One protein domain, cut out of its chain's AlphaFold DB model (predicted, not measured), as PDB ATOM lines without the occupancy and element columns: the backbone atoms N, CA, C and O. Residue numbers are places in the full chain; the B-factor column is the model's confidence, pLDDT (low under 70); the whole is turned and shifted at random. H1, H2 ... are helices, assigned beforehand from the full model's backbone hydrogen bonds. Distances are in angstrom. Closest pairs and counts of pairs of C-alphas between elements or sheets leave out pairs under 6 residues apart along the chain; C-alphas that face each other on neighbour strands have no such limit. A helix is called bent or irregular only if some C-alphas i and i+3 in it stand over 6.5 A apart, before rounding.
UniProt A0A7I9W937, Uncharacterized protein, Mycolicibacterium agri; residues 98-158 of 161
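Overview. This is residues 98 to 158 of the 161 residues of an uncharacterized protein of Mycolicibacterium agri (UniProt A0A7I9W937). What shape do the helices make? H2 crosses one side of a helical hairpin made by H3 and H4, and H1, which makes a corner with H2, runs beside H4 on that same side, giving two layers. What is printed? There are 61 residues with four named helices, H1 H2 H3 H4 in order, and no named strand: all helix. How full is it? It is compact, with a radius of gyration of the C-alphas of 11.0 A, and flat, spanning 30 by 29 by 15 A.

Along the chain. Where are the longest helices? H2, residues 108 to 121, is 20.1 A long, and H4, residues 143 to 156, is 20.8 A long, ending at C-alpha 156 (-25.910, 54.187, 55.909). Where are the others? H1, residues 98 to 106, 12.2 A, begins at C-alpha 98 (-23.811, 37.239, 37.083); H3, residues 129 to 140, is 15.6 A long.

Arrangement. What does H2 touch? It touches H3 about perpendicular at 84 degrees, closest at the C-alphas of Ser 119 and Pro 129, 5.6 A. It touches H4 about perpendicular at 86 degrees, C-alphas of Ile 112 and Leu 149 being closest, 6.5 A. With H1 it only just touches, only at the corner, with 3 pairs of C-alphas within 8 A, the closest those of Val 104 and Gly 111, 5.3 A. How do the rest stand? H3 and H4 touch as a hairpin, a shallow tilt of 2 degrees, opposite ways, closest at the C-alphas of Val 137 and Thr 143, 5.0 A. H1 touches H4 the same way at a shallow tilt of 32 degrees, only just short of steep, closest at the C-alphas of Ala 101 and Val 145, 4.8 A; H1 and H3 are apart. Are the backbones even? Every O i to N i+4 pair is within hydrogen-bond range in H1, H2 and H3, but 8 of 10 in H4, which is irregular, only just: C-alphas 148 and 151 are 6.8 A apart.

Size, cuts and confidence. How large is it? The two C-alphas farthest apart, those of Ala 106 and Asn 124, are 31.1 A apart. Is anything cut or weak? The printed part has no cut and no long link; residues 156 to 158 have pLDDT under 70.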
ATOM      1  N   GLN A  98     -22.463  37.730  36.806       97.94
ATOM      2  CA  GLN A  98     -23.811  37.239  37.083       97.94
ATOM      3  C   GLN A  98     -23.881  36.531  38.436       97.94
ATOM      4  O   GLN A  98     -24.809  36.756  39.209       97.94
ATOM      5  N   PHE A  99     -22.869  35.723  38.765       97.88
ATOM      6  CA  PHE A  99     -22.762  35.098  40.080       97.88
ATOM      7  C   PHE A  99     -22.717  36.149  41.198       97.88
ATOM      8  O   PHE A  99     -23.436  36.032  42.193       97.88
ATOM      9  N   ALA A 100     -21.912  37.201  41.020       98.06
ATOM     10  CA  ALA A 100     -21.820  38.297  41.976       98.06
ATOM     11  C   ALA A 100     -23.162  39.030  42.126       98.06
ATOM     12  O   ALA A 100     -23.608  39.219  43.257       98.06
ATOM     13  N   ALA A 101     -23.825  39.372  41.015       98.38
ATOM     14  CA  ALA A 101     -25.134  40.030  41.016       98.38
ATOM     15  C   ALA A 101     -26.197  39.206  41.758       98.38
ATOM     16  O   ALA A 101     -26.807  39.701  42.705       98.38
ATOM     17  N   ASN A 102     -26.335  37.919  41.424       97.94
ATOM     18  CA  ASN A 102     -27.265  37.008  42.096       97.94
ATOM     19  C   ASN A 102     -26.979  36.907  43.604       97.94
ATOM     20  O   ASN A 102     -27.898  36.911  44.422       97.94
ATOM     21  N   THR A 103     -25.697  36.850  43.980       97.62
ATOM     22  CA  THR A 103     -25.279  36.748  45.384       97.62
ATOM     23  C   THR A 103     -25.650  38.002  46.173       97.62
ATOM     24  O   THR A 103     -26.206  37.901  47.269       97.62
ATOM     25  N   VAL A 104     -25.372  39.193  45.633       98.00
ATOM     26  CA  VAL A 104     -25.698  40.447  46.329       98.00
ATOM     27  C   VAL A 104     -27.191  40.753  46.293       98.00
ATOM     28  O   VAL A 104     -27.692  41.309  47.259       98.00
ATOM     29  N   ALA A 105     -27.920  40.337  45.254       98.19
ATOM     30  CA  ALA A 105     -29.377  40.432  45.215       98.19
ATOM     31  C   ALA A 105     -30.022  39.586  46.324       98.19
ATOM     32  O   ALA A 105     -30.941  40.043  47.003       98.19
ATOM     33  N   ALA A 106     -29.506  38.372  46.553       97.81
ATOM     34  CA  ALA A 106     -29.975  37.500  47.626       97.81
ATOM     35  C   ALA A 106     -29.603  38.029  49.022       97.81
ATOM     36  O   ALA A 106     -30.372  37.870  49.976       97.81
ATOM     37  N   HIS A 107     -28.433  38.664  49.161       97.81
ATOM     38  CA  HIS A 107     -27.906  39.123  50.450       97.81
ATOM     39  C   HIS A 107     -27.293  40.541  50.400       97.81
ATOM     40  O   HIS A 107     -26.088  40.698  50.633       97.81
ATOM     41  N   PRO A 108     -28.097  41.605  50.195       96.81
ATOM     42  CA  PRO A 108     -27.563  42.945  49.921       96.81
ATOM     43  C   PRO A 108     -26.693  43.513  51.049       96.81
ATOM     44  O   PRO A 108     -25.588  43.996  50.809       96.81
ATOM     45  N   HIS A 109     -27.121  43.378  52.309       95.56
ATOM     46  CA  HIS A 109     -26.344  43.866  53.457       95.56
ATOM     47  C   HIS A 109     -25.023  43.106  53.661       95.56
ATOM     48  O   HIS A 109     -24.031  43.697  54.091       95.56
ATOM     49  N   ALA A 110     -24.979  41.809  53.335       97.06
ATOM     50  CA  ALA A 110     -23.725  41.057  53.343       97.06
ATOM     51  C   ALA A 110     -22.786  41.552  52.231       97.06
ATOM     52  O   ALA A 110     -21.586  41.679  52.471       97.06
ATOM     53  N   GLY A 111     -23.337  41.920  51.069       97.31
ATOM     54  CA  GLY A 111     -22.606  42.595  49.994       97.31
ATOM     55  C   GLY A 111     -21.980  43.919  50.442       97.31
ATOM     56  O   GLY A 111     -20.784  44.127  50.249       97.31
ATOM     57  N   ILE A 112     -22.742  44.778  51.133       97.38
ATOM     58  CA  ILE A 112     -22.223  46.038  51.701       97.38
ATOM     59  C   ILE A 112     -21.088  45.783  52.692       97.38
ATOM     60  O   ILE A 112     -20.045  46.438  52.630       97.38
ATOM     61  N   ARG A 113     -21.260  44.814  53.598       96.75
ATOM     62  CA  ARG A 113     -20.205  44.433  54.544       96.75
ATOM     63  C   ARG A 113     -18.938  43.966  53.831       96.75
ATOM     64  O   ARG A 113     -17.860  44.450  54.162       96.75
ATOM     65  N   ALA A 114     -19.066  43.088  52.838       97.06
ATOM     66  CA  ALA A 114     -17.932  42.595  52.063       97.06
ATOM     67  C   ALA A 114     -17.194  43.737  51.346       97.06
ATOM     68  O   ALA A 114     -15.967  43.798  51.378       97.06
ATOM     69  N   LEU A 115     -17.930  44.688  50.766       96.19
ATOM     70  CA  LEU A 115     -17.351  45.847  50.093       96.19
ATOM     71  C   LEU A 115     -16.572  46.759  51.060       96.19
ATOM     72  O   LEU A 115     -15.461  47.194  50.751       96.19
ATOM     73  N   ARG A 116     -17.106  46.993  52.266       95.75
ATOM     74  CA  ARG A 116     -16.398  47.717  53.339       95.75
ATOM     75  C   ARG A 116     -15.142  46.968  53.793       95.75
ATOM     76  O   ARG A 116     -14.092  47.576  53.971       95.75
ATOM     77  N   GLU A 117     -15.217  45.647  53.938       97.00
ATOM     78  CA  GLU A 117     -14.063  44.806  54.281       97.00
ATOM     79  C   GLU A 117     -12.982  44.828  53.184       97.00
ATOM     80  O   GLU A 117     -11.789  44.860  53.497       97.00
ATOM     81  N   MET A 118     -13.369  44.859  51.904       96.19
ATOM     82  CA  MET A 118     -12.439  45.055  50.785       96.19
ATOM     83  C   MET A 118     -11.744  46.419  50.862       96.19
ATOM     84  O   MET A 118     -10.520  46.470  50.755       96.19
ATOM     85  N   SER A 119     -12.507  47.489  51.101       96.62
ATOM     86  CA  SER A 119     -11.982  48.850  51.284       96.62
ATOM     87  C   SER A 119     -10.973  48.924  52.430       96.62
ATOM     88  O   SER A 119      -9.869  49.425  52.244       96.62
ATOM     89  N   ASN A 120     -11.280  48.311  53.575       96.44
ATOM     90  CA  ASN A 120     -10.376  48.283  54.728       96.44
ATOM     91  C   ASN A 120      -9.067  47.515  54.464       96.44
ATOM     92  O   ASN A 120      -8.036  47.834  55.054       96.44
ATOM     93  N   ARG A 121      -9.095  46.483  53.608       96.50
ATOM     94  CA  ARG A 121      -7.911  45.670  53.277       96.50
ATOM     95  C   ARG A 121      -7.008  46.343  52.241       96.50
ATOM     96  O   ARG A 121      -5.798  46.117  52.252       96.50
ATOM     97  N   LEU A 122      -7.580  47.135  51.339       93.38
ATOM     98  CA  LEU A 122      -6.843  47.869  50.315       93.38
ATOM     99  C   LEU A 122      -6.279  49.155  50.918       93.38
ATOM    100  O   LEU A 122      -6.967  50.161  51.015       93.38
ATOM    101  N   THR A 123      -5.013  49.116  51.334       89.75
ATOM    102  CA  THR A 123      -4.338  50.249  51.989       89.75
ATOM    103  C   THR A 123      -3.309  50.953  51.102       89.75
ATOM    104  O   THR A 123      -2.830  52.025  51.467       89.75
ATOM    105  N   ASN A 124      -2.968  50.393  49.933       89.69
ATOM    106  CA  ASN A 124      -1.985  50.975  49.017       89.69
ATOM    107  C   ASN A 124      -2.256  50.615  47.534       89.69
ATOM    108  O   ASN A 124      -1.878  49.523  47.105       89.69
ATOM    109  N   PRO A 125      -2.862  51.515  46.736       89.88
ATOM    110  CA  PRO A 125      -3.518  52.751  47.171       89.88
ATOM    111  C   PRO A 125      -4.808  52.448  47.961       89.88
ATOM    112  O   PRO A 125      -5.469  51.447  47.670       89.88
ATOM    113  N   PRO A 126      -5.186  53.282  48.948       94.25
ATOM    114  CA  PRO A 126      -6.479  53.151  49.605       94.25
ATOM    115  C   PRO A 126      -7.622  53.425  48.622       94.25
ATOM    116  O   PRO A 126      -7.522  54.333  47.796       94.25
ATOM    117  N   GLN A 127      -8.703  52.648  48.717       96.81
ATOM    118  CA  GLN A 127      -9.898  52.811  47.882       96.81
ATOM    119  C   GLN A 127     -11.165  52.782  48.738       96.81
ATOM    120  O   GLN A 127     -11.307  51.906  49.593       96.81
ATOM    121  N   THR A 128     -12.095  53.710  48.506       96.38
ATOM    122  CA  THR A 128     -13.415  53.702  49.161       96.38
ATOM    123  C   THR A 128     -14.307  52.586  48.594       96.38
ATOM    124  O   THR A 128     -14.037  52.088  47.494       96.38
ATOM    125  N   PRO A 129     -15.388  52.187  49.292       96.75
ATOM    126  CA  PRO A 129     -16.374  51.246  48.758       96.75
ATOM    127  C   PRO A 129     -16.891  51.621  47.359       96.75
ATOM    128  O   PRO A 129     -16.986  50.764  46.483       96.75
ATOM    129  N   GLU A 130     -17.161  52.905  47.116       97.00
ATOM    130  CA  GLU A 130     -17.649  53.424  45.835       97.00
ATOM    131  C   GLU A 130     -16.600  53.277  44.727       97.00
ATOM    132  O   GLU A 130     -16.922  52.823  43.631       97.00
ATOM    133  N   GLN A 131     -15.334  53.589  45.021       97.06
ATOM    134  CA  GLN A 131     -14.231  53.425  44.066       97.06
ATOM    135  C   GLN A 131     -13.990  51.952  43.719       97.06
ATOM    136  O   GLN A 131     -13.640  51.622  42.586       97.06
ATOM    137  N   ILE A 132     -14.183  51.049  44.684       97.25
ATOM    138  CA  ILE A 132     -14.104  49.607  44.438       97.25
ATOM    139  C   ILE A 132     -15.259  49.160  43.544       97.25
ATOM    140  O   ILE A 132     -15.019  48.414  42.599       97.25
ATOM    141  N   LEU A 133     -16.491  49.621  43.786       97.44
ATOM    142  CA  LEU A 133     -17.615  49.314  42.897       97.44
ATOM    143  C   LEU A 133     -17.363  49.819  41.480       97.44
ATOM    144  O   LEU A 133     -17.538  49.058  40.534       97.44
ATOM    145  N   GLU A 134     -16.883  51.050  41.319       97.69
ATOM    146  CA  GLU A 134     -16.509  51.584  40.007       97.69
ATOM    147  C   GLU A 134     -15.450  50.707  39.319       97.69
ATOM    148  O   GLU A 134     -15.557  50.403  38.128       97.69
ATOM    149  N   LEU A 135     -14.457  50.213  40.064       96.81
ATOM    150  CA  LEU A 135     -13.456  49.284  39.543       96.81
ATOM    151  C   LEU A 135     -14.074  47.950  39.090       96.81
ATOM    152  O   LEU A 135     -13.730  47.442  38.023       96.81
ATOM    153  N   LEU A 136     -14.982  47.385  39.888       96.88
ATOM    154  CA  LEU A 136     -15.679  46.139  39.565       96.88
ATOM    155  C   LEU A 136     -16.568  46.297  38.323       96.88
ATOM    156  O   LEU A 136     -16.593  45.413  37.466       96.88
ATOM    157  N   VAL A 137     -17.241  47.437  38.172       98.12
ATOM    158  CA  VAL A 137     -18.017  47.763  36.968       98.12
ATOM    159  C   VAL A 137     -17.098  47.872  35.754       98.12
ATOM    160  O   VAL A 137     -17.303  47.179  34.760       98.12
ATOM    161  N   THR A 138     -16.060  48.704  35.841       97.94
ATOM    162  CA  THR A 138     -15.204  49.043  34.693       97.94
ATOM    163  C   THR A 138     -14.324  47.891  34.220       97.94
ATOM    164  O   THR A 138     -14.043  47.798  33.027       97.94
ATOM    165  N   ARG A 139     -13.871  47.015  35.126       96.38
ATOM    166  CA  ARG A 139     -12.962  45.906  34.785       96.38
ATOM    167  C   ARG A 139     -13.641  44.552  34.659       96.38
ATOM    168  O   ARG A 139     -13.099  43.684  33.980       96.38
ATOM    169  N   HIS A 140     -14.774  44.357  35.330       96.25
ATOM    170  CA  HIS A 140     -15.408  43.045  35.465       96.25
ATOM    171  C   HIS A 140     -16.894  43.045  35.097       96.25
ATOM    172  O   HIS A 140     -17.583  42.070  35.381       96.25
ATOM    173  N   ASN A 141     -17.401  44.109  34.460       96.75
ATOM    174  CA  ASN A 141     -18.791  44.200  34.002       96.75
ATOM    175  C   ASN A 141     -19.835  44.004  35.122       96.75
ATOM    176  O   ASN A 141     -20.971  43.604  34.867       96.75
ATOM    177  N   MET A 142     -19.483  44.306  36.376       98.06
ATOM    178  CA  MET A 142     -20.365  44.125  37.538       98.06
ATOM    179  C   MET A 142     -21.354  45.292  37.728       98.06
ATOM    180  O   MET A 142     -21.542  45.776  38.842       98.06
ATOM    181  N   THR A 143     -21.986  45.758  36.647       98.38
ATOM    182  CA  THR A 143     -22.944  46.882  36.669       98.38
ATOM    183  C   THR A 143     -24.119  46.615  37.604       98.38
ATOM    184  O   THR A 143     -24.410  47.438  38.465       98.38
ATOM    185  N   GLU A 144     -24.724  45.431  37.515       98.50
ATOM    186  CA  GLU A 144     -25.881  45.052  38.338       98.50
ATOM    187  C   GLU A 144     -25.541  45.005  39.841       98.50
ATOM    188  O   GLU A 144     -26.335  45.413  40.685       98.50
ATOM    189  N   VAL A 145     -24.313  44.607  40.199       98.56
ATOM    190  CA  VAL A 145     -23.837  44.662  41.594       98.56
ATOM    191  C   VAL A 145     -23.830  46.101  42.109       98.56
ATOM    192  O   VAL A 145     -24.266  46.359  43.231       98.56
ATOM    193  N   ALA A 146     -23.344  47.047  41.301       98.00
ATOM    194  CA  ALA A 146     -23.322  48.456  41.677       98.00
ATOM    195  C   ALA A 146     -24.739  49.040  41.778       98.00
ATOM    196  O   ALA A 146     -25.018  49.764  42.732       98.00
ATOM    197  N   GLU A 147     -25.641  48.683  40.861       98.06
ATOM    198  CA  GLU A 147     -27.052  49.095  40.906       98.06
ATOM    199  C   GLU A 147     -27.743  48.654  42.204       98.06
ATOM    200  O   GLU A 147     -28.510  49.423  42.785       98.06
ATOM    201  N   ILE A 148     -27.423  47.455  42.702       98.00
ATOM    202  CA  ILE A 148     -27.972  46.928  43.959       98.00
ATOM    203  C   ILE A 148     -27.345  47.610  45.184       98.00
ATOM    204  O   ILE A 148     -28.048  47.937  46.141       98.00
ATOM    205  N   LEU A 149     -26.022  47.806  45.197       97.44
ATOM    206  CA  LEU A 149     -25.302  48.206  46.412       97.44
ATOM    207  C   LEU A 149     -25.159  49.723  46.603       97.44
ATOM    208  O   LEU A 149     -25.126  50.182  47.746       97.44
ATOM    209  N   LEU A 150     -25.092  50.520  45.532       96.38
ATOM    210  CA  LEU A 150     -24.916  51.976  45.642       96.38
ATOM    211  C   LEU A 150     -26.022  52.673  46.457       96.38
ATOM    212  O   LEU A 150     -25.675  53.489  47.316       96.38
ATOM    213  N   PRO A 151     -27.325  52.362  46.276       95.62
ATOM    214  CA  PRO A 151     -28.379  52.983  47.081       95.62
ATOM    215  C   PRO A 151     -28.213  52.714  48.582       95.62
ATOM    216  O   PRO A 151     -28.400  53.612  49.402       95.62
ATOM    217  N   LEU A 152     -27.785  51.498  48.935       94.69
ATOM    218  CA  LEU A 152     -27.627  51.052  50.319       94.69
ATOM    219  C   LEU A 152     -26.404  51.684  51.002       94.69
ATOM    220  O   LEU A 152     -26.452  51.976  52.195       94.69
ATOM    221  N   LEU A 153     -25.322  51.955  50.260       91.06
ATOM    222  CA  LEU A 153     -24.174  52.714  50.782       91.06
ATOM    223  C   LEU A 153     -24.571  54.141  51.185       91.06
ATOM    224  O   LEU A 153     -24.110  54.652  52.206       91.06
ATOM    225  N   ALA A 154     -25.446  54.775  50.403       84.25
ATOM    226  CA  ALA A 154     -25.907  56.140  50.647       84.25
ATOM    227  C   ALA A 154     -26.947  56.250  51.778       84.25
ATOM    228  O   ALA A 154     -27.193  57.339  52.296       84.25
ATOM    229  N   GLU A 155     -27.621  55.160  52.144       79.81
ATOM    230  CA  GLU A 155     -28.552  55.118  53.282       79.81
ATOM    231  C   GLU A 155     -27.816  55.088  54.623       79.81
ATOM    232  O   GLU A 155     -28.192  55.804  55.550       79.81
ATOM    233  N   ASP A 156     -26.708  54.352  54.691       61.50
ATOM    234  CA  ASP A 156     -25.910  54.187  55.909       61.50
ATOM    235  C   ASP A 156     -25.215  55.490  56.353       61.50
ATOM    236  O   ASP A 156     -24.948  55.700  57.533       61.50
ATOM    237  N   THR A 157     -24.932  56.406  55.422       62.59
ATOM    238  CA  THR A 157     -24.299  57.703  55.727       62.59
ATOM    239  C   THR A 157     -25.285  58.757  56.239       62.59
ATOM    240  O   THR A 157     -24.859  59.812  56.711       62.59
ATOM    241  N   ARG A 158     -26.599  58.492  56.174       62.03
ATOM    242  CA  ARG A 158     -27.661  59.447  56.540       62.03
ATOM    243  C   ARG A 158     -28.148  59.346  57.990       62.03
ATOM    244  O   ARG A 158     -28.936  60.194  58.399       62.03
TER     245      ARG A 158